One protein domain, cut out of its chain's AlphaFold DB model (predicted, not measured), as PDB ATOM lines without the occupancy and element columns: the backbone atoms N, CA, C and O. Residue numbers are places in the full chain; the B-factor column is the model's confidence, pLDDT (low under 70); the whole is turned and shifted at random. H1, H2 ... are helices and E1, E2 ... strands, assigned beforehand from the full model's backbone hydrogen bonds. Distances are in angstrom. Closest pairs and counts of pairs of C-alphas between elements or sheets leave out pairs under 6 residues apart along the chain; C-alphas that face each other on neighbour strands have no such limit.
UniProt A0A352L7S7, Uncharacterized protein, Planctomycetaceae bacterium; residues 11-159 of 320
ATOM      1  N   GLY A  11     297.287 368.987 311.010       51.16
ATOM      2  CA  GLY A  11     296.794 369.870 309.934       51.16
ATOM      3  C   GLY A  11     295.534 370.695 310.190       51.16
ATOM      4  O   GLY A  11     294.839 371.036 309.232       51.16
ATOM      5  N   GLY A  12     295.230 371.043 311.441       61.28
ATOM      6  CA  GLY A  12     294.006 371.776 311.771       61.28
ATOM      7  C   GLY A  12     292.763 370.882 311.702       61.28
ATOM      8  O   GLY A  12     292.788 369.810 311.106       61.28
ATOM      9  N   GLY A  13     291.687 371.307 312.369       74.38
ATOM     10  CA  GLY A  13     290.483 370.496 312.574       74.38
ATOM     11  C   GLY A  13     289.885 369.868 311.311       74.38
ATOM     12  O   GLY A  13     290.167 370.277 310.184       74.38
ATOM     13  N   ILE A  14     289.014 368.880 311.499       85.44
ATOM     14  CA  ILE A  14     288.341 368.175 310.406       85.44
ATOM     15  C   ILE A  14     287.111 368.940 309.916       85.44
ATOM     16  O   ILE A  14     286.381 369.561 310.697       85.44
ATOM     17  N   VAL A  15     286.865 368.884 308.614       87.31
ATOM     18  CA  VAL A  15     285.659 369.398 307.969       87.31
ATOM     19  C   VAL A  15     284.902 368.225 307.369       87.31
ATOM     20  O   VAL A  15     285.434 367.493 306.535       87.31
ATOM     21  N   TRP A  16     283.658 368.061 307.810       90.94
ATOM     22  CA  TRP A  16     282.752 367.038 307.296       90.94
ATOM     23  C   TRP A  16     282.078 367.501 306.014       90.94
ATOM     24  O   TRP A  16     281.594 368.628 305.945       90.94
ATOM     25  N   TYR A  17     281.984 366.608 305.042       92.19
ATOM     26  CA  TYR A  17     281.217 366.778 303.816       92.19
ATOM     27  C   TYR A  17     280.034 365.831 303.881       92.19
ATOM     28  O   TYR A  17     280.236 364.646 304.119       92.19
ATOM     29  N   ALA A  18     278.820 366.344 303.709       93.69
ATOM     30  CA  ALA A  18     277.613 365.528 303.721       93.69
ATOM     31  C   ALA A  18     276.727 365.866 302.526       93.69
ATOM     32  O   ALA A  18     276.364 367.026 302.337       93.69
ATOM     33  N   GLY A  19     276.361 364.857 301.748       92.44
ATOM     34  CA  GLY A  19     275.405 364.963 300.649       92.44
ATOM     35  C   GLY A  19     274.517 363.730 300.593       92.44
ATOM     36  O   GLY A  19     274.732 362.774 301.336       92.44
ATOM     37  N   THR A  20     273.529 363.742 299.705       92.62
ATOM     38  CA  THR A  20     272.710 362.556 299.429       92.62
ATOM     39  C   THR A  20     272.743 362.189 297.955       92.62
ATOM     40  O   THR A  20     273.106 362.996 297.093       92.62
ATOM     41  N   VAL A  21     272.364 360.948 297.671       90.88
ATOM     42  CA  VAL A  21     272.140 360.458 296.314       90.88
ATOM     43  C   VAL A  21     270.786 360.969 295.813       90.88
ATOM     44  O   VAL A  21     269.754 360.733 296.439       90.88
ATOM     45  N   LEU A  22     270.767 361.670 294.678       86.88
ATOM     46  CA  LEU A  22     269.572 362.373 294.189       86.88
ATOM     47  C   LEU A  22     268.637 361.546 293.279       86.88
ATOM     48  O   LEU A  22     267.495 361.964 293.180       86.88
ATOM     49  N   SER A  23     269.109 360.440 292.661       70.12
ATOM     50  CA  SER A  23     268.494 359.454 291.701       70.12
ATOM     51  C   SER A  23     267.122 359.774 291.035       70.12
ATOM     52  O   SER A  23     266.202 360.251 291.677       70.12
ATOM     53  N   SER A  24     266.849 359.535 289.740       51.06
ATOM     54  CA  SER A  24     266.532 358.237 289.098       51.06
ATOM     55  C   SER A  24     265.968 358.535 287.690       51.06
ATOM     56  O   SER A  24     265.052 359.349 287.601       51.06
ATOM     57  N   ALA A  25     266.512 357.912 286.633       46.94
ATOM     58  CA  ALA A  25     265.975 357.725 285.265       46.94
ATOM     59  C   ALA A  25     267.062 357.939 284.187       46.94
ATOM     60  O   ALA A  25     267.616 359.023 284.027       46.94
ATOM     61  N   ALA A  26     267.324 356.875 283.426       50.53
ATOM     62  CA  ALA A  26     268.123 356.788 282.198       50.53
ATOM     63  C   ALA A  26     269.652 357.006 282.266       50.53
ATOM     64  O   ALA A  26     270.353 356.257 281.593       50.53
ATOM     65  N   GLU A  27     270.211 357.930 283.057       54.69
ATOM     66  CA  GLU A  27     271.662 358.219 282.992       54.69
ATOM     67  C   GLU A  27     272.297 358.555 284.355       54.69
ATOM     68  O   GLU A  27     272.365 359.714 284.763       54.69
ATOM     69  N   ALA A  28     272.826 357.505 284.996       63.38
ATOM     70  CA  ALA A  28     273.755 357.491 286.133       63.38
ATOM     71  C   ALA A  28     273.301 358.125 287.467       63.38
ATOM     72  O   ALA A  28     272.649 359.164 287.539       63.38
ATOM     73  N   GLU A  29     273.717 357.492 288.564       79.19
ATOM     74  CA  GLU A  29     273.570 358.023 289.920       79.19
ATOM     75  C   GLU A  29     274.347 359.334 290.086       79.19
ATOM     76  O   GLU A  29     275.407 359.537 289.488       79.19
ATOM     77  N   ARG A  30     273.813 360.238 290.911       89.44
ATOM     78  CA  ARG A  30     274.418 361.544 291.198       89.44
ATOM     79  C   ARG A  30     274.406 361.805 292.690       89.44
ATOM     80  O   ARG A  30     273.371 361.629 293.337       89.44
ATOM     81  N   ILE A  31     275.538 362.262 293.205       90.62
ATOM     82  CA  ILE A  31     275.701 362.728 294.579       90.62
ATOM     83  C   ILE A  31     275.649 364.251 294.562       90.62
ATOM     84  O   ILE A  31     276.302 364.883 293.732       90.62
ATOM     85  N   ASP A  32     274.913 364.842 295.498       90.31
ATOM     86  CA  ASP A  32     274.838 366.294 295.701       90.31
ATOM     87  C   ASP A  32     276.087 366.870 296.399       90.31
ATOM     88  O   ASP A  32     276.034 367.534 297.431       90.31
ATOM     89  N   LEU A  33     277.253 366.513 295.871       90.38
ATOM     90  CA  LEU A  33     278.560 367.046 296.224       90.38
ATOM     91  C   LEU A  33     279.372 367.112 294.937       90.38
ATOM     92  O   LEU A  33     279.301 366.194 294.132       90.38
ATOM     93  N   GLY A  34     280.161 368.161 294.740       88.06
ATOM     94  CA  GLY A  34     280.842 368.432 293.470       88.06
ATOM     95  C   GLY A  34     282.048 369.344 293.658       88.06
ATOM     96  O   GLY A  34     282.479 369.584 294.790       88.06
ATOM     97  N   ASP A  35     282.566 369.904 292.568       88.19
ATOM     98  CA  ASP A  35     283.785 370.720 292.561       88.19
ATOM     99  C   ASP A  35     283.719 371.913 293.515       88.19
ATOM    100  O   ASP A  35     284.720 372.257 294.147       88.19
ATOM    101  N   VAL A  36     282.556 372.566 293.615       86.56
ATOM    102  CA  VAL A  36     282.365 373.734 294.488       86.56
ATOM    103  C   VAL A  36     282.467 373.360 295.963       86.56
ATOM    104  O   VAL A  36     282.868 374.164 296.802       86.56
ATOM    105  N   HIS A  37     282.149 372.105 296.267       88.06
ATOM    106  CA  HIS A  37     282.331 371.499 297.572       88.06
ATOM    107  C   HIS A  37     283.767 370.982 297.748       88.06
ATOM    108  O   HIS A  37     284.122 370.554 298.833       88.06
ATOM    109  N   GLY A  38     284.624 371.027 296.728       85.44
ATOM    110  CA  GLY A  38     285.974 370.468 296.788       85.44
ATOM    111  C   GLY A  38     286.005 368.942 296.690       85.44
ATOM    112  O   GLY A  38     286.971 368.340 297.156       85.44
ATOM    113  N   ILE A  39     284.964 368.332 296.116       90.56
ATOM    114  CA  ILE A  39     284.948 366.914 295.744       90.56
ATOM    115  C   ILE A  39     285.381 366.787 294.285       90.56
ATOM    116  O   ILE A  39     284.854 367.481 293.414       90.56
ATOM    117  N   LEU A  40     286.361 365.930 294.031       90.62
ATOM    118  CA  LEU A  40     287.067 365.796 292.763       90.62
ATOM    119  C   LEU A  40     287.093 364.349 292.289       90.62
ATOM    120  O   LEU A  40     286.828 363.417 293.042       90.62
ATOM    121  N   GLU A  41     287.443 364.179 291.020       90.75
ATOM    122  CA  GLU A  41     287.670 362.866 290.420       90.75
ATOM    123  C   GLU A  41     288.772 362.116 291.181       90.75
ATOM    124  O   GLU A  41     289.806 362.685 291.533       90.75
ATOM    125  N   GLY A  42     288.535 360.837 291.454       88.50
ATOM    126  CA  GLY A  42     289.417 359.975 292.234       88.50
ATOM    127  C   GLY A  42     289.197 360.023 293.748       88.50
ATOM    128  O   GLY A  42     289.686 359.118 294.430       88.50
ATOM    129  N   ASP A  43     288.446 360.998 294.278       90.88
ATOM    130  CA  ASP A  43     288.129 361.054 295.708       90.88
ATOM    131  C   ASP A  43     287.318 359.826 296.146       90.88
ATOM    132  O   ASP A  43     286.449 359.336 295.420       90.88
ATOM    133  N   LEU A  44     287.576 359.361 297.369       92.75
ATOM    134  CA  LEU A  44     286.804 358.309 298.025       92.75
ATOM    135  C   LEU A  44     285.864 358.927 299.056       92.75
ATOM    136  O   LEU A  44     286.294 359.712 299.900       92.75
ATOM    137  N   LEU A  45     284.594 358.535 299.009       93.62
ATOM    138  CA  LEU A  45     283.572 358.920 299.978       93.62
ATOM    139  C   LEU A  45     282.952 357.669 300.606       93.62
ATOM    140  O   LEU A  45     282.924 356.600 299.999       93.62
ATOM    141  N   ALA A  46     282.450 357.799 301.827       94.62
ATOM    142  CA  ALA A  46     281.729 356.740 302.521       94.62
ATOM    143  C   ALA A  46     280.227 356.846 302.237       94.62
ATOM    144  O   ALA A  46     279.660 357.934 302.329       94.62
ATOM    145  N   ALA A  47     279.584 355.724 301.922       94.38
ATOM    146  CA  ALA A  47     278.154 355.649 301.658       94.38
ATOM    147  C   ALA A  47     277.422 354.918 302.790       94.38
ATOM    148  O   ALA A  47     277.868 353.872 303.270       94.38
ATOM    149  N   PHE A  48     276.275 355.462 303.189       94.50
ATOM    150  CA  PHE A  48     275.414 354.920 304.230       94.50
ATOM    151  C   PHE A  48     273.960 354.918 303.773       94.50
ATOM    152  O   PHE A  48     273.469 355.906 303.226       94.50
ATOM    153  N   ARG A  49     273.245 353.838 304.077       92.62
ATOM    154  CA  ARG A  49     271.795 353.771 303.930       92.62
ATOM    155  C   ARG A  49     271.135 354.083 305.256       92.62
ATOM    156  O   ARG A  49     271.530 353.540 306.286       92.62
ATOM    157  N   ARG A  50     270.119 354.940 305.225       89.88
ATOM    158  CA  ARG A  50     269.243 355.143 306.377       89.88
ATOM    159  C   ARG A  50     268.214 354.015 306.413       89.88
ATOM    160  O   ARG A  50     267.438 353.877 305.470       89.88
ATOM    161  N   THR A  51     268.203 353.252 307.497       86.19
ATOM    162  CA  THR A  51     267.229 352.189 307.762       86.19
ATOM    163  C   THR A  51     266.503 352.553 309.047       86.19
ATOM    164  O   THR A  51     267.131 352.631 310.101       86.19
ATOM    165  N   ASP A  52     265.203 352.832 308.952       78.94
ATOM    166  CA  ASP A  52     264.364 353.293 310.062       78.94
ATOM    167  C   ASP A  52     264.998 354.484 310.820       78.94
ATOM    168  O   ASP A  52     264.949 355.635 310.360       78.94
ATOM    169  N   ASN A  53     265.664 354.193 311.942       81.12
ATOM    170  CA  ASN A  53     266.273 355.158 312.860       81.12
ATOM    171  C   ASN A  53     267.810 355.106 312.922       81.12
ATOM    172  O   ASN A  53     268.404 355.838 313.709       81.12
ATOM    173  N   HIS A  54     268.472 354.285 312.104       86.19
ATOM    174  CA  HIS A  54     269.929 354.145 312.118       86.19
ATOM    175  C   HIS A  54     270.531 354.172 310.708       86.19
ATOM    176  O   HIS A  54     269.825 354.148 309.698       86.19
ATOM    177  N   TYR A  55     271.859 354.251 310.636       91.19
ATOM    178  CA  TYR A  55     272.601 354.197 309.385       91.19
ATOM    179  C   TYR A  55     273.409 352.910 309.293       91.19
ATOM    180  O   TYR A  55     274.189 352.568 310.187       91.19
ATOM    181  N   ARG A  56     273.241 352.227 308.165       91.88
ATOM    182  CA  ARG A  56     274.010 351.050 307.783       91.88
ATOM    183  C   ARG A  56     275.067 351.451 306.751       91.88
ATOM    184  O   ARG A  56     274.709 352.090 305.757       91.88
ATOM    185  N   PRO A  57     276.350 351.097 306.927       92.75
ATOM    186  CA  PRO A  57     277.357 351.359 305.906       92.75
ATOM    187  C   PRO A  57     277.117 350.475 304.679       92.75
ATOM    188  O   PRO A  57     276.867 349.277 304.800       92.75
ATOM    189  N   LEU A  58     277.220 351.073 303.496       91.50
ATOM    190  CA  LEU A  58     277.243 350.354 302.217       91.50
ATOM    191  C   LEU A  58     278.682 350.103 301.742       91.50
ATOM    192  O   LEU A  58     278.924 349.226 300.919       91.50
ATOM    193  N   GLY A  59     279.635 350.883 302.259       91.06
ATOM    194  CA  GLY A  59     281.043 350.846 301.881       91.06
ATOM    195  C   GLY A  59     281.497 352.174 301.282       91.06
ATOM    196  O   GLY A  59     280.984 353.241 301.621       91.06
ATOM    197  N   THR A  60     282.490 352.117 300.401       92.81
ATOM    198  CA  THR A  60     283.138 353.305 299.835       92.81
ATOM    199  C   THR A  60     282.827 353.463 298.355       92.81
ATOM    200  O   THR A  60     282.863 352.488 297.604       92.81
ATOM    201  N   VAL A  61     282.596 354.699 297.926       92.38
ATOM    202  CA  VAL A  61     282.370 355.069 296.526       92.38
ATOM    203  C   VAL A  61     283.519 355.940 296.039       92.38
ATOM    204  O   VAL A  61     283.997 356.806 296.772       92.38
ATOM    205  N   GLN A  62     283.967 355.708 294.807       93.50
ATOM    206  CA  GLN A  62     284.978 356.545 294.167       93.50
ATOM    207  C   GLN A  62     284.306 357.509 293.199       93.50
ATOM    208  O   GLN A  62     283.430 357.109 292.441       93.50
ATOM    209  N   ILE A  63     284.718 358.769 293.191       92.81
ATOM    210  CA  ILE A  63     284.179 359.756 292.258       92.81
ATOM    211  C   ILE A  63     284.839 359.580 290.893       92.81
ATOM    212  O   ILE A  63     286.053 359.725 290.770       92.81
ATOM    213  N   ILE A  64     284.044 359.259 289.868       91.38
ATOM    214  CA  ILE A  64     284.538 359.106 288.489       91.38
ATOM    215  C   ILE A  64     284.548 360.462 287.790       91.38
ATOM    216  O   ILE A  64     285.527 360.823 287.151       91.38
ATOM    217  N   GLU A  65     283.456 361.211 287.924       89.00
ATOM    218  CA  GLU A  65     283.271 362.511 287.280       89.00
ATOM    219  C   GLU A  65     282.768 363.496 288.328       89.00
ATOM    220  O   GLU A  65     281.843 363.193 289.086       89.00
ATOM    221  N   SER A  66     283.359 364.685 288.378       88.44
ATOM    222  CA  SER A  66     282.862 365.765 289.229       88.44
ATOM    223  C   SER A  66     282.363 366.918 288.366       88.44
ATOM    224  O   SER A  66     282.969 367.272 287.357       88.44
ATOM    225  N   HIS A  67     281.233 367.490 288.755       87.25
ATOM    226  CA  HIS A  67     280.616 368.665 288.154       87.25
ATOM    227  C   HIS A  67     280.548 369.784 289.201       87.25
ATOM    228  O   HIS A  67     280.826 369.542 290.377       87.25
ATOM    229  N   PRO A  68     280.163 371.022 288.830       84.94
ATOM    230  CA  PRO A  68     280.197 372.148 289.761       84.94
ATOM    231  C   PRO A  68     279.474 371.873 291.083       84.94
ATOM    232  O   PRO A  68     280.055 372.089 292.143       84.94
ATOM    233  N   THR A  69     278.249 371.341 291.029       83.81
ATOM    234  CA  THR A  69     277.398 371.120 292.210       83.81
ATOM    235  C   THR A  69     277.164 369.651 292.556       83.81
ATOM    236  O   THR A  69     276.788 369.361 293.683       83.81
ATOM    237  N   TRP A  70     277.431 368.725 291.635       89.06
ATOM    238  CA  TRP A  70     277.169 367.295 291.811       89.06
ATOM    239  C   TRP A  70     278.324 366.453 291.277       89.06
ATOM    240  O   TRP A  70     279.198 366.957 290.577       89.06
ATOM    241  N   SER A  71     278.329 365.165 291.587       90.69
ATOM    242  CA  SER A  71     279.367 364.231 291.161       90.69
ATOM    243  C   SER A  71     278.768 362.866 290.854       90.69
ATOM    244  O   SER A  71     277.690 362.516 291.343       90.69
ATOM    245  N   ARG A  72     279.451 362.111 289.999       90.75
ATOM    246  CA  ARG A  72     279.075 360.761 289.607       90.75
ATOM    247  C   ARG A  72     279.908 359.751 290.403       90.75
ATOM    248  O   ARG A  72     281.135 359.728 290.240       90.75
ATOM    249  N   PRO A  73     279.274 358.913 291.237       91.38
ATOM    250  CA  PRO A  73     279.963 357.826 291.903       91.38
ATOM    251  C   PRO A  73     280.290 356.690 290.935       91.38
ATOM    252  O   PRO A  73     279.670 356.510 289.886       91.38
ATOM    253  N   GLY A  74     281.270 355.899 291.342       87.56
ATOM    254  CA  GLY A  74     281.749 354.703 290.683       87.56
ATOM    255  C   GLY A  74     282.205 353.643 291.668       87.56
ATOM    256  O   GLY A  74     282.258 353.856 292.882       87.56
ATOM    257  N   GLY A  75     282.571 352.493 291.108       83.62
ATOM    258  CA  GLY A  75     282.984 351.320 291.868       83.62
ATOM    259  C   GLY A  75     281.821 350.383 292.216       83.62
ATOM    260  O   GLY A  75     280.680 350.619 291.816       83.62
ATOM    261  N   PRO A  76     282.101 349.294 292.951       79.31
ATOM    262  CA  PRO A  76     281.132 348.228 293.207       79.31
ATOM    263  C   PRO A  76     279.952 348.674 294.081       79.31
ATOM    264  O   PRO A  76     278.836 348.199 293.893       79.31
ATOM    265  N   VAL A  77     280.187 349.610 295.008       82.00
ATOM    266  CA  VAL A  77     279.150 350.152 295.900       82.00
ATOM    267  C   VAL A  77     278.219 351.111 295.160       82.00
ATOM    268  O   VAL A  77     277.053 351.203 295.530       82.00
ATOM    269  N   ALA A  78     278.695 351.774 294.094       80.50
ATOM    270  CA  ALA A  78     277.878 352.706 293.317       80.50
ATOM    271  C   ALA A  78     276.609 352.013 292.805       80.50
ATOM    272  O   ALA A  78     275.522 352.424 293.159       80.50
ATOM    273  N   ALA A  79     276.737 350.844 292.170       77.31
ATOM    274  CA  ALA A  79     275.596 350.088 291.640       77.31
ATOM    275  C   ALA A  79     274.524 349.674 292.677       77.31
ATOM    276  O   ALA A  79     273.459 349.191 292.297       77.31
ATOM    277  N   GLN A  80     274.807 349.797 293.978       85.19
ATOM    278  CA  GLN A  80     273.876 349.484 295.063       85.19
ATOM    279  C   GLN A  80     273.224 350.734 295.666       85.19
ATOM    280  O   GLN A  80     272.352 350.595 296.534       85.19
ATOM    281  N   LEU A  81     273.644 351.934 295.252       87.94
ATOM    282  CA  LEU A  81     273.146 353.201 295.771       87.94
ATOM    283  C   LEU A  81     271.686 353.419 295.376       87.94
ATOM    284  O   LEU A  81     271.241 353.144 294.265       87.94
ATOM    285  N   GLN A  82     270.934 353.968 296.314       89.25
ATOM    286  CA  GLN A  82     269.535 354.323 296.163       89.25
ATOM    287  C   GLN A  82     269.343 355.810 296.423       89.25
ATOM    288  O   GLN A  82     270.161 356.470 297.066       89.25
ATOM    289  N   GLN A  83     268.241 356.351 295.909       89.50
ATOM    290  CA  GLN A  83     267.860 357.728 296.195       89.50
ATOM    291  C   GLN A  83     267.762 357.950 297.706       89.50
ATOM    292  O   GLN A  83     267.127 357.170 298.408       89.50
ATOM    293  N   GLY A  84     268.358 359.033 298.195       89.00
ATOM    294  CA  GLY A  84     268.355 359.379 299.613       89.00
ATOM    295  C   GLY A  84     269.468 358.731 300.435       89.00
ATOM    296  O   GLY A  84     269.626 359.117 301.594       89.00
ATOM    297  N   ASP A  85     270.277 357.830 299.861       92.25
ATOM    298  CA  ASP A  85     271.468 357.322 300.546       92.25
ATOM    299  C   ASP A  85     272.417 358.483 300.884       92.25
ATOM    300  O   ASP A  85     272.605 359.420 300.098       92.25
ATOM    301  N   LEU A  86     272.998 358.433 302.080       93.38
ATOM    302  CA  LEU A  86     273.892 359.450 302.614       93.38
ATOM    303  C   LEU A  86     275.315 359.188 302.128       93.38
ATOM    304  O   LEU A  86     275.831 358.079 302.246       93.38
ATOM    305  N   VAL A  87     275.984 360.242 301.674       94.00
ATOM    306  CA  VAL A  87     277.403 360.211 301.327       94.00
ATOM    307  C   VAL A  87     278.166 361.172 302.227       94.00
ATOM    308  O   VAL A  87     277.832 362.357 302.319       94.00
ATOM    309  N   LEU A  88     279.200 360.652 302.887       94.81
ATOM    310  CA  LEU A  88     280.062 361.387 303.800       94.81
ATOM    311  C   LEU A  88     281.506 361.412 303.305       94.81
ATOM    312  O   LEU A  88     282.047 360.417 302.830       94.81
ATOM    313  N   GLY A  89     282.153 362.556 303.484       92.19
ATOM    314  CA  GLY A  89     283.585 362.732 303.278       92.19
ATOM    315  C   GLY A  89     284.206 363.533 304.412       92.19
ATOM    316  O   GLY A  89     283.518 364.245 305.148       92.19
ATOM    317  N   ILE A  90     285.525 363.449 304.530       90.75
ATOM    318  CA  ILE A  90     286.299 364.212 305.505       90.75
ATOM    319  C   ILE A  90     287.499 364.857 304.814       90.75
ATOM    320  O   ILE A  90     288.155 364.237 303.981       90.75
ATOM    321  N   ARG A  91     287.806 366.105 305.172       87.31
ATOM    322  CA  ARG A  91     289.095 366.732 304.846       87.31
ATOM    323  C   ARG A  91     289.619 367.489 306.054       87.31
ATOM    324  O   ARG A  91     288.844 368.006 306.859       87.31
ATOM    325  N   THR A  92     290.933 367.586 306.180       84.69
ATOM    326  CA  THR A  92     291.554 368.490 307.156       84.69
ATOM    327  C   THR A  92     291.488 369.928 306.647       84.69
ATOM    328  O   THR A  92     291.520 370.174 305.439       84.69
ATOM    329  N   VAL A  93     291.436 370.909 307.550       82.81
ATOM    330  CA  VAL A  93     291.481 372.332 307.162       82.81
ATOM    331  C   VAL A  93     292.721 372.645 306.315       82.81
ATOM    332  O   VAL A  93     292.642 373.442 305.383       82.81
ATOM    333  N   ARG A  94     293.851 371.974 306.567       80.38
ATOM    334  CA  ARG A  94     295.067 372.110 305.754       80.38
ATOM    335  C   ARG A  94     294.923 371.554 304.336       80.38
ATOM    336  O   ARG A  94     295.453 372.170 303.421       80.38
ATOM    337  N   GLN A  95     294.199 370.451 304.136       81.38
ATOM    338  CA  GLN A  95     293.894 369.924 302.794       81.38
ATOM    339  C   GLN A  95     292.968 370.846 301.990       81.38
ATOM    340  O   GLN A  95     292.992 370.808 300.765       81.38
ATOM    341  N   ILE A  96     292.153 371.660 302.664       82.31
ATOM    342  CA  ILE A  96     291.296 372.660 302.008       82.31
ATOM    343  C   ILE A  96     292.119 373.871 301.541       82.31
ATOM    344  O   ILE A  96     291.748 374.520 300.566       82.31
ATOM    345  N   GLY A  97     293.242 374.165 302.204       79.94
ATOM    346  CA  GLY A  97     294.073 375.331 301.906       79.94
ATOM    347  C   GLY A  97     293.453 376.627 302.425       79.94
ATOM    348  O   GLY A  97     292.668 376.613 303.380       79.94
ATOM    349  N   THR A  98     293.825 377.765 301.832       82.12
ATOM    350  CA  THR A  98     293.206 379.057 302.157       82.12
ATOM    351  C   THR A  98     291.906 379.270 301.384       82.12
ATOM    352  O   THR A  98     291.677 378.664 300.341       82.12
ATOM    353  N   GLY A  99     291.025 380.143 301.885       80.94
ATOM    354  CA  GLY A  99     289.798 380.484 301.163       80.94
ATOM    355  C   GLY A  99     290.063 381.047 299.756       80.94
ATOM    356  O   GLY A  99     289.337 380.711 298.825       80.94
ATOM    357  N   SER A 100     291.115 381.855 299.579       82.69
ATOM    358  CA  SER A 100     291.513 382.361 298.259       82.69
ATOM    359  C   SER A 100     291.985 381.238 297.344       82.69
ATOM    360  O   SER A 100     291.474 381.137 296.234       82.69
ATOM    361  N   ASP A 101     292.858 380.349 297.830       84.31
ATOM    362  CA  ASP A 101     293.382 379.238 297.024       84.31
ATOM    363  C   ASP A 101     292.256 378.284 296.616       84.31
ATOM    364  O   ASP A 101     292.201 377.819 295.481       84.31
ATOM    365  N   PHE A 102     291.311 378.025 297.525       84.12
ATOM    366  CA  PHE A 102     290.141 377.196 297.246       84.12
ATOM    367  C   PHE A 102     289.258 377.814 296.152       84.12
ATOM    368  O   PHE A 102     288.818 377.119 295.233       84.12
ATOM    369  N   SER A 103     289.018 379.126 296.237       84.56
ATOM    370  CA  SER A 103     288.264 379.878 295.233       84.56
ATOM    371  C   SER A 103     288.957 379.859 293.875       84.56
ATOM    372  O   SER A 103     288.321 379.586 292.859       84.56
ATOM    373  N   GLU A 104     290.257 380.135 293.848       85.69
ATOM    374  CA  GLU A 104     291.052 380.160 292.625       85.69
ATOM    375  C   GLU A 104     291.138 378.771 291.982       85.69
ATOM    376  O   GLU A 104     290.893 378.629 290.786       85.69
ATOM    377  N   ALA A 105     291.375 377.721 292.773       83.25
ATOM    378  CA  ALA A 105     291.389 376.342 292.293       83.25
ATOM    379  C   ALA A 105     290.038 375.930 291.689       83.25
ATOM    380  O   ALA A 105     289.998 375.249 290.662       83.25
ATOM    381  N   PHE A 106     288.920 376.349 292.289       85.56
ATOM    382  CA  PHE A 106     287.601 376.139 291.697       85.56
ATOM    383  C   PHE A 106     287.465 376.860 290.350       85.56
ATOM    384  O   PHE A 106     287.122 376.214 289.360       85.56
ATOM    385  N   LEU A 107     287.778 378.158 290.290       84.25
ATOM    386  CA  LEU A 107     287.663 378.956 289.064       84.25
ATOM    387  C   LEU A 107     288.555 378.416 287.940       84.25
ATOM    388  O   LEU A 107     288.078 378.247 286.820       84.25
ATOM    389  N   ASN A 108     289.804 378.058 288.238       83.25
ATOM    390  CA  ASN A 108     290.732 377.476 287.266       83.25
ATOM    391  C   ASN A 108     290.199 376.155 286.693       83.25
ATOM    392  O   ASN A 108     290.246 375.941 285.483       83.25
ATOM    393  N   ARG A 109     289.614 375.289 287.531       82.50
ATOM    394  CA  ARG A 109     288.967 374.052 287.059       82.50
ATOM    395  C   ARG A 109     287.754 374.335 286.178       82.50
ATOM    396  O   ARG A 109     287.580 373.659 285.165       82.50
ATOM    397  N   GLN A 110     286.945 375.337 286.524       80.62
ATOM    398  CA  GLN A 110     285.813 375.745 285.690       80.62
ATOM    399  C   GLN A 110     286.273 376.307 284.341       80.62
ATOM    400  O   GLN A 110     285.669 375.977 283.327       80.62
ATOM    401  N   LEU A 111     287.361 377.082 284.293       80.06
ATOM    402  CA  LEU A 111     287.932 377.581 283.038       80.06
ATOM    403  C   LEU A 111     288.405 376.439 282.131       80.06
ATOM    404  O   LEU A 111     288.078 376.426 280.948       80.06
ATOM    405  N   ILE A 112     289.117 375.455 282.689       79.69
ATOM    406  CA  ILE A 112     289.602 374.286 281.936       79.69
ATOM    407  C   ILE A 112     288.430 373.449 281.401       79.69
ATOM    408  O   ILE A 112     288.469 372.986 280.266       79.69
ATOM    409  N   ARG A 113     287.373 373.254 282.199       75.81
ATOM    410  CA  ARG A 113     286.224 372.412 281.820       75.81
ATOM    411  C   ARG A 113     285.228 373.114 280.895       75.81
ATOM    412  O   ARG A 113     284.619 372.458 280.050       75.81
ATOM    413  N   ASN A 114     285.074 374.430 281.029       71.00
ATOM    414  CA  ASN A 114     284.133 375.223 280.236       71.00
ATOM    415  C   ASN A 114     284.771 375.866 279.000       71.00
ATOM    416  O   ASN A 114     284.046 376.476 278.219       71.00
ATOM    417  N   SER A 115     286.077 375.678 278.751       59.97
ATOM    418  CA  SER A 115     286.749 376.190 277.543       59.97
ATOM    419  C   SER A 115     286.060 375.759 276.238       59.97
ATOM    420  O   SER A 115     286.197 376.436 275.226       59.97
ATOM    421  N   ASN A 116     285.296 374.657 276.275       55.91
ATOM    422  CA  ASN A 116     284.600 374.072 275.127       55.91
ATOM    423  C   ASN A 116     283.059 374.051 275.260       55.91
ATOM    424  O   ASN A 116     282.396 373.423 274.433       55.91
ATOM    425  N   ARG A 117     282.453 374.680 276.285       57.22
ATOM    426  CA  ARG A 117     280.992 374.636 276.515       57.22
ATOM    427  C   ARG A 117     280.383 376.028 276.708       57.22
ATOM    428  O   ARG A 117     280.614 376.684 277.713       57.22
ATOM    429  N   ASN A 118     279.493 376.408 275.790       48.34
ATOM    430  CA  ASN A 118     278.614 377.574 275.914       48.34
ATOM    431  C   ASN A 118     277.295 377.153 276.580       48.34
ATOM    432  O   ASN A 118     276.323 376.843 275.895       48.34
ATOM    433  N   GLY A 119     277.260 377.085 277.909       53.84
ATOM    434  CA  GLY A 119     276.049 376.729 278.652       53.84
ATOM    435  C   GLY A 119     275.848 377.643 279.850       53.84
ATOM    436  O   GLY A 119     276.393 377.378 280.913       53.84
ATOM    437  N   TYR A 120     275.054 378.701 279.680       48.31
ATOM    438  CA  TYR A 120     274.682 379.617 280.757       48.31
ATOM    439  C   TYR A 120     273.535 379.017 281.578       48.31
ATOM    440  O   TYR A 120     272.406 378.919 281.099       48.31
ATOM    441  N   SER A 121     273.802 378.628 282.824       58.06
ATOM    442  CA  SER A 121     272.751 378.346 283.808       58.06
ATOM    443  C   SER A 121     272.976 379.229 285.029       58.06
ATOM    444  O   SER A 121     273.699 378.870 285.957       58.06
ATOM    445  N   THR A 122     272.328 380.393 285.022       63.84
ATOM    446  CA  THR A 122     272.457 381.430 286.060       63.84
ATOM    447  C   THR A 122     272.097 380.927 287.461       63.84
ATOM    448  O   THR A 122     272.718 381.328 288.441       63.84
ATOM    449  N   LEU A 123     271.138 379.999 287.570       66.88
ATOM    450  CA  LEU A 123     270.729 379.407 288.849       66.88
ATOM    451  C   LEU A 123     271.836 378.540 289.469       66.88
ATOM    452  O   LEU A 123     272.150 378.693 290.647       66.88
ATOM    453  N   ARG A 124     272.488 377.678 288.676       67.19
ATOM    454  CA  ARG A 124     273.584 376.823 289.168       67.19
ATOM    455  C   ARG A 124     274.838 377.624 289.507       67.19
ATOM    456  O   ARG A 124     275.567 377.273 290.436       67.19
ATOM    457  N   GLU A 125     275.090 378.705 288.773       71.69
ATOM    458  CA  GLU A 125     276.162 379.654 289.087       71.69
ATOM    459  C   GLU A 125     275.907 380.364 290.420       71.69
ATOM    460  O   GLU A 125     276.824 380.484 291.235       71.69
ATOM    461  N   GLN A 126     274.662 380.766 290.690       78.44
ATOM    462  CA  GLN A 126     274.283 381.384 291.960       78.44
ATOM    463  C   GLN A 126     274.439 380.416 293.143       78.44
ATOM    464  O   GLN A 126     275.016 380.795 294.166       78.44
ATOM    465  N   GLU A 127     273.986 379.167 292.999       75.38
ATOM    466  CA  GLU A 127     274.175 378.114 294.008       75.38
ATOM    467  C   GLU A 127     275.663 377.876 294.286       75.38
ATOM    468  O   GLU A 127     276.104 377.895 295.440       75.38
ATOM    469  N   SER A 128     276.461 377.746 293.223       77.81
ATOM    470  CA  SER A 128     277.906 377.549 293.330       77.81
ATOM    471  C   SER A 128     278.576 378.731 294.041       77.81
ATOM    472  O   SER A 128     279.337 378.550 294.992       77.81
ATOM    473  N   ALA A 129     278.250 379.964 293.651       78.88
ATOM    474  CA  ALA A 129     278.793 381.167 294.274       78.88
ATOM    475  C   ALA A 129     278.426 381.267 295.764       78.88
ATOM    476  O   ALA A 129     279.253 381.675 296.586       78.88
ATOM    477  N   GLN A 130     277.207 380.871 296.142       83.44
ATOM    478  CA  GLN A 130     276.763 380.886 297.535       83.44
ATOM    479  C   GLN A 130     277.516 379.861 298.393       83.44
ATOM    480  O   GLN A 130     277.949 380.193 299.507       83.44
ATOM    481  N   VAL A 131     277.714 378.639 297.887       81.25
ATOM    482  CA  VAL A 131     278.498 377.600 298.574       81.25
ATOM    483  C   VAL A 131     279.956 378.034 298.707       81.25
ATOM    484  O   VAL A 131     280.490 378.040 299.819       81.25
ATOM    485  N   LEU A 132     280.568 378.502 297.617       82.62
ATOM    486  CA  LEU A 132     281.948 378.980 297.592       82.62
ATOM    487  C   LEU A 132     282.164 380.105 298.613       82.62
ATOM    488  O   LEU A 132     283.027 380.008 299.484       82.62
ATOM    489  N   ARG A 133     281.315 381.140 298.587       85.12
ATOM    490  CA  ARG A 133     281.375 382.261 299.538       85.12
ATOM    491  C   ARG A 133     281.230 381.788 300.981       85.12
ATOM    492  O   ARG A 133     281.892 382.313 301.878       85.12
ATOM    493  N   THR A 134     280.381 380.791 301.222       84.62
ATOM    494  CA  THR A 134     280.198 380.204 302.553       84.62
ATOM    495  C   THR A 134     281.466 379.503 303.035       84.62
ATOM    496  O   THR A 134     281.845 379.691 304.192       84.62
ATOM    497  N   ILE A 135     282.138 378.734 302.174       82.25
ATOM    498  CA  ILE A 135     283.389 378.037 302.500       82.25
ATOM    499  C   ILE A 135     284.502 379.052 302.776       82.25
ATOM    500  O   ILE A 135     285.091 379.028 303.858       82.25
ATOM    501  N   VAL A 136     284.722 380.004 301.865       84.25
ATOM    502  CA  VAL A 136     285.774 381.031 301.976       84.25
ATOM    503  C   VAL A 136     285.634 381.845 303.265       84.25
ATOM    504  O   VAL A 136     286.596 381.996 304.019       84.25
ATOM    505  N   ASN A 137     284.419 382.299 303.588       85.62
ATOM    506  CA  ASN A 137     284.173 383.086 304.798       85.62
ATOM    507  C   ASN A 137     284.334 382.275 306.094       85.62
ATOM    508  O   ASN A 137     284.632 382.837 307.152       85.62
ATOM    509  N   ARG A 138     284.094 380.958 306.051       83.00
ATOM    510  CA  ARG A 138     284.196 380.082 307.229       83.00
ATOM    511  C   ARG A 138     285.610 379.559 307.457       83.00
ATOM    512  O   ARG A 138     285.971 379.353 308.613       83.00
ATOM    513  N   GLN A 139     286.415 379.424 306.407       80.00
ATOM    514  CA  GLN A 139     287.764 378.859 306.461       80.00
ATOM    515  C   GLN A 139     288.668 379.596 307.465       80.00
ATOM    516  O   GLN A 139     289.277 378.963 308.327       80.00
ATOM    517  N   GLN A 140     288.648 380.934 307.488       78.62
ATOM    518  CA  GLN A 140     289.407 381.707 308.484       78.62
ATOM    519  C   GLN A 140     288.976 381.425 309.931       78.62
ATOM    520  O   GLN A 140     289.803 381.423 310.846       78.62
ATOM    521  N   ARG A 141     287.677 381.194 310.166       81.31
ATOM    522  CA  ARG A 141     287.158 380.867 311.504       81.31
ATOM    523  C   ARG A 141     287.570 379.457 311.919       81.31
ATOM    524  O   ARG A 141     287.917 379.258 313.078       81.31
ATOM    525  N   TRP A 142     287.563 378.512 310.985       81.31
ATOM    526  CA  TRP A 142     287.977 377.127 311.209       81.31
ATOM    527  C   TRP A 142     289.435 377.021 311.651       81.31
ATOM    528  O   TRP A 142     289.718 376.370 312.652       81.31
ATOM    529  N   VAL A 143     290.334 377.741 310.974       75.31
ATOM    530  CA  VAL A 143     291.760 377.791 311.330       75.31
ATOM    531  C   VAL A 143     291.961 378.372 312.734       75.31
ATOM    532  O   VAL A 143     292.707 377.812 313.532       75.31
ATOM    533  N   LYS A 144     291.268 379.470 313.070       75.75
ATOM    534  CA  LYS A 144     291.433 380.160 314.362       75.75
ATOM    535  C   LYS A 144     290.895 379.377 315.560       75.75
ATOM    536  O   LYS A 144     291.391 379.561 316.664       75.75
ATOM    537  N   GLN A 145     289.860 378.557 315.373       68.94
ATOM    538  CA  GLN A 145     289.191 377.877 316.486       68.94
ATOM    539  C   GLN A 145     289.938 376.638 316.998       68.94
ATOM    540  O   GLN A 145     289.635 376.214 318.109       68.94
ATOM    541  N   LEU A 146     290.868 376.061 316.219       66.50
ATOM    542  CA  LEU A 146     291.668 374.872 316.582       66.50
ATOM    543  C   LEU A 146     290.848 373.716 317.197       66.50
ATOM    544  O   LEU A 146     291.341 372.950 318.020       66.50
ATOM    545  N   LYS A 147     289.574 373.589 316.811       71.69
ATOM    546  CA  LYS A 147     288.701 372.512 317.287       71.69
ATOM    547  C   LYS A 147     289.017 371.211 316.547       71.69
ATOM    548  O   LYS A 147     289.312 371.289 315.355       71.69
ATOM    549  N   PRO A 148     288.856 370.034 317.187       71.19
ATOM    550  CA  PRO A 148     288.980 368.743 316.510       71.19
ATOM    551  C   PRO A 148     288.066 368.656 315.288       71.19
ATOM    552  O   PRO A 148     288.536 368.323 314.211       71.19
ATOM    553  N   VAL A 149     286.801 369.076 315.424       79.38
ATOM    554  CA  VAL A 149     285.873 369.310 314.307       79.38
ATOM    555  C   VAL A 149     285.809 370.807 314.028       79.38
ATOM    556  O   VAL A 149     285.228 371.576 314.796       79.38
ATOM    557  N   ALA A 150     286.421 371.222 312.926       76.31
ATOM    558  CA  ALA A 150     286.473 372.608 312.493       76.31
ATOM    559  C   ALA A 150     285.160 373.059 311.842       76.31
ATOM    560  O   ALA A 150     284.689 374.168 312.106       76.31
ATOM    561  N   GLY A 151     284.546 372.215 311.008       83.81
ATOM    562  CA  GLY A 151     283.394 372.636 310.220       83.81
ATOM    563  C   GLY A 151     282.610 371.528 309.538       83.81
ATOM    564  O   GLY A 151     282.884 370.340 309.683       83.81
ATOM    565  N   ARG A 152     281.601 371.962 308.780       88.62
ATOM    566  CA  ARG A 152     280.775 371.111 307.924       88.62
ATOM    567  C   ARG A 152     280.425 371.835 306.628       88.62
ATOM    568  O   ARG A 152     280.097 373.029 306.654       88.62
ATOM    569  N   ILE A 153     280.460 371.094 305.535       87.75
ATOM    570  CA  ILE A 153     280.038 371.452 304.187       87.75
ATOM    571  C   ILE A 153     278.932 370.467 303.811       87.75
ATOM    572  O   ILE A 153     279.005 369.281 304.123       87.75
ATOM    573  N   ARG A 154     277.853 370.986 303.236       89.31
ATOM    574  CA  ARG A 154     276.634 370.224 302.973       89.31
ATOM    575  C   ARG A 154     276.209 370.461 301.534       89.31
ATOM    576  O   ARG A 154     276.289 371.610 301.100       89.31
ATOM    577  N   GLY A 155     275.749 369.406 300.871       85.38
ATOM    578  CA  GLY A 155     274.976 369.509 299.638       85.38
ATOM    579  C   GLY A 155     273.665 370.262 299.866       85.38
ATOM    580  O   GLY A 155     273.236 370.458 301.012       85.38
ATOM    581  N   ALA A 156     273.024 370.683 298.781       84.19
ATOM    582  CA  ALA A 156     271.724 371.347 298.821       84.19
ATOM    583  C   ALA A 156     270.626 370.458 299.437       84.19
ATOM    584  O   ALA A 156     269.711 370.961 300.090       84.19
ATOM    585  N   SER A 157     270.752 369.141 299.291       84.94
ATOM    586  CA  SER A 157     269.824 368.121 299.765       84.94
ATOM    587  C   SER A 157     269.879 367.863 301.270       84.94
ATOM    588  O   SER A 157     268.965 367.246 301.808       84.94
ATOM    589  N   VAL A 158     270.923 368.330 301.966       85.88
ATOM    590  CA  VAL A 158     271.114 368.087 303.405       85.88
ATOM    591  C   VAL A 158     270.816 369.356 304.195       85.88
ATOM    592  O   VAL A 158     271.630 370.289 304.274       85.88
ATOM    593  N   THR A 159     269.666 369.393 304.871       86.69
ATOM    594  CA  THR A 159     269.290 370.538 305.705       86.69
ATOM    595  C   THR A 159     270.135 370.607 306.991       86.69
ATOM    596  O   THR A 159     270.861 369.670 307.343       86.69
TER     597      THR A 159
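This is residues 11 to 159 of the 320 residues of an uncharacterized protein of Planctomycetaceae bacterium (UniProt A0A352L7S7). A strongly twisted sheet of six strands has a long helical hairpin, H2 and H3, by one edge; H3 covers edge strand E6, and residues 114 to 123 stick out. Printed are 149 residues with three named helices and six named strands, in the order E1 E2 E3 E4 E5 H1 H2 H3 E6, class mixed; the mixed sheet runs E4 E3 E2 E5 E1 E6. The whole is compact, with a radius of gyration of the C-alphas of 15.5 A and spans of 43 by 38 by 25 A.

Start at E1, residues 14 to 20: E6, residues 149 to 154, is its parallel neighbour, N 153 and O 16 being 2.7 A apart, and E5, residues 86 to 92, its antiparallel one, with N 15 and O 91 at 2.8 A. E2, residues 44 to 51, is antiparallel to E5, with N 46 and O 88 at 2.8 A. E3, residues 54 to 66, bends by 73 degrees at residue 63; it forms hairpins with E2, N 45 and O 61 at 2.9 A, and E4, residues 71 to 74, N 74 and O 62 at 2.7 A. E2, E3 and E4 are a meander, each antiparallel to the one before; with E5, E2's neighbour, a Greek key. H1, residues 93 to 96, only grazes the sheet. H2, residues 99 to 114, touches H3, residues 122 to 145, with residues 99 to 103 alone, closest C-alphas Gly 99 and Val 136 at 4.1 A, opposite ways at a shallow tilt of 27 degrees. H3's height over the sheet is 9.4 A, over E6. H2 has every O i to N i+4 pair within hydrogen-bond range, H3 18 of 20; H1 is too short.

Find C-alpha 14 at (288.341, 368.175, 310.406), where E1 begins. E3 spans 28.7 A. H3 runs 34.9 A from C-alpha 122 at (272.457, 381.430, 286.060).

The printed part has no cut; E1 to E2 and E4 to E5 are long links. pLDDT is under 70 at residues 11 to 12, 24 to 28, 115 to 124 and 145 to 146.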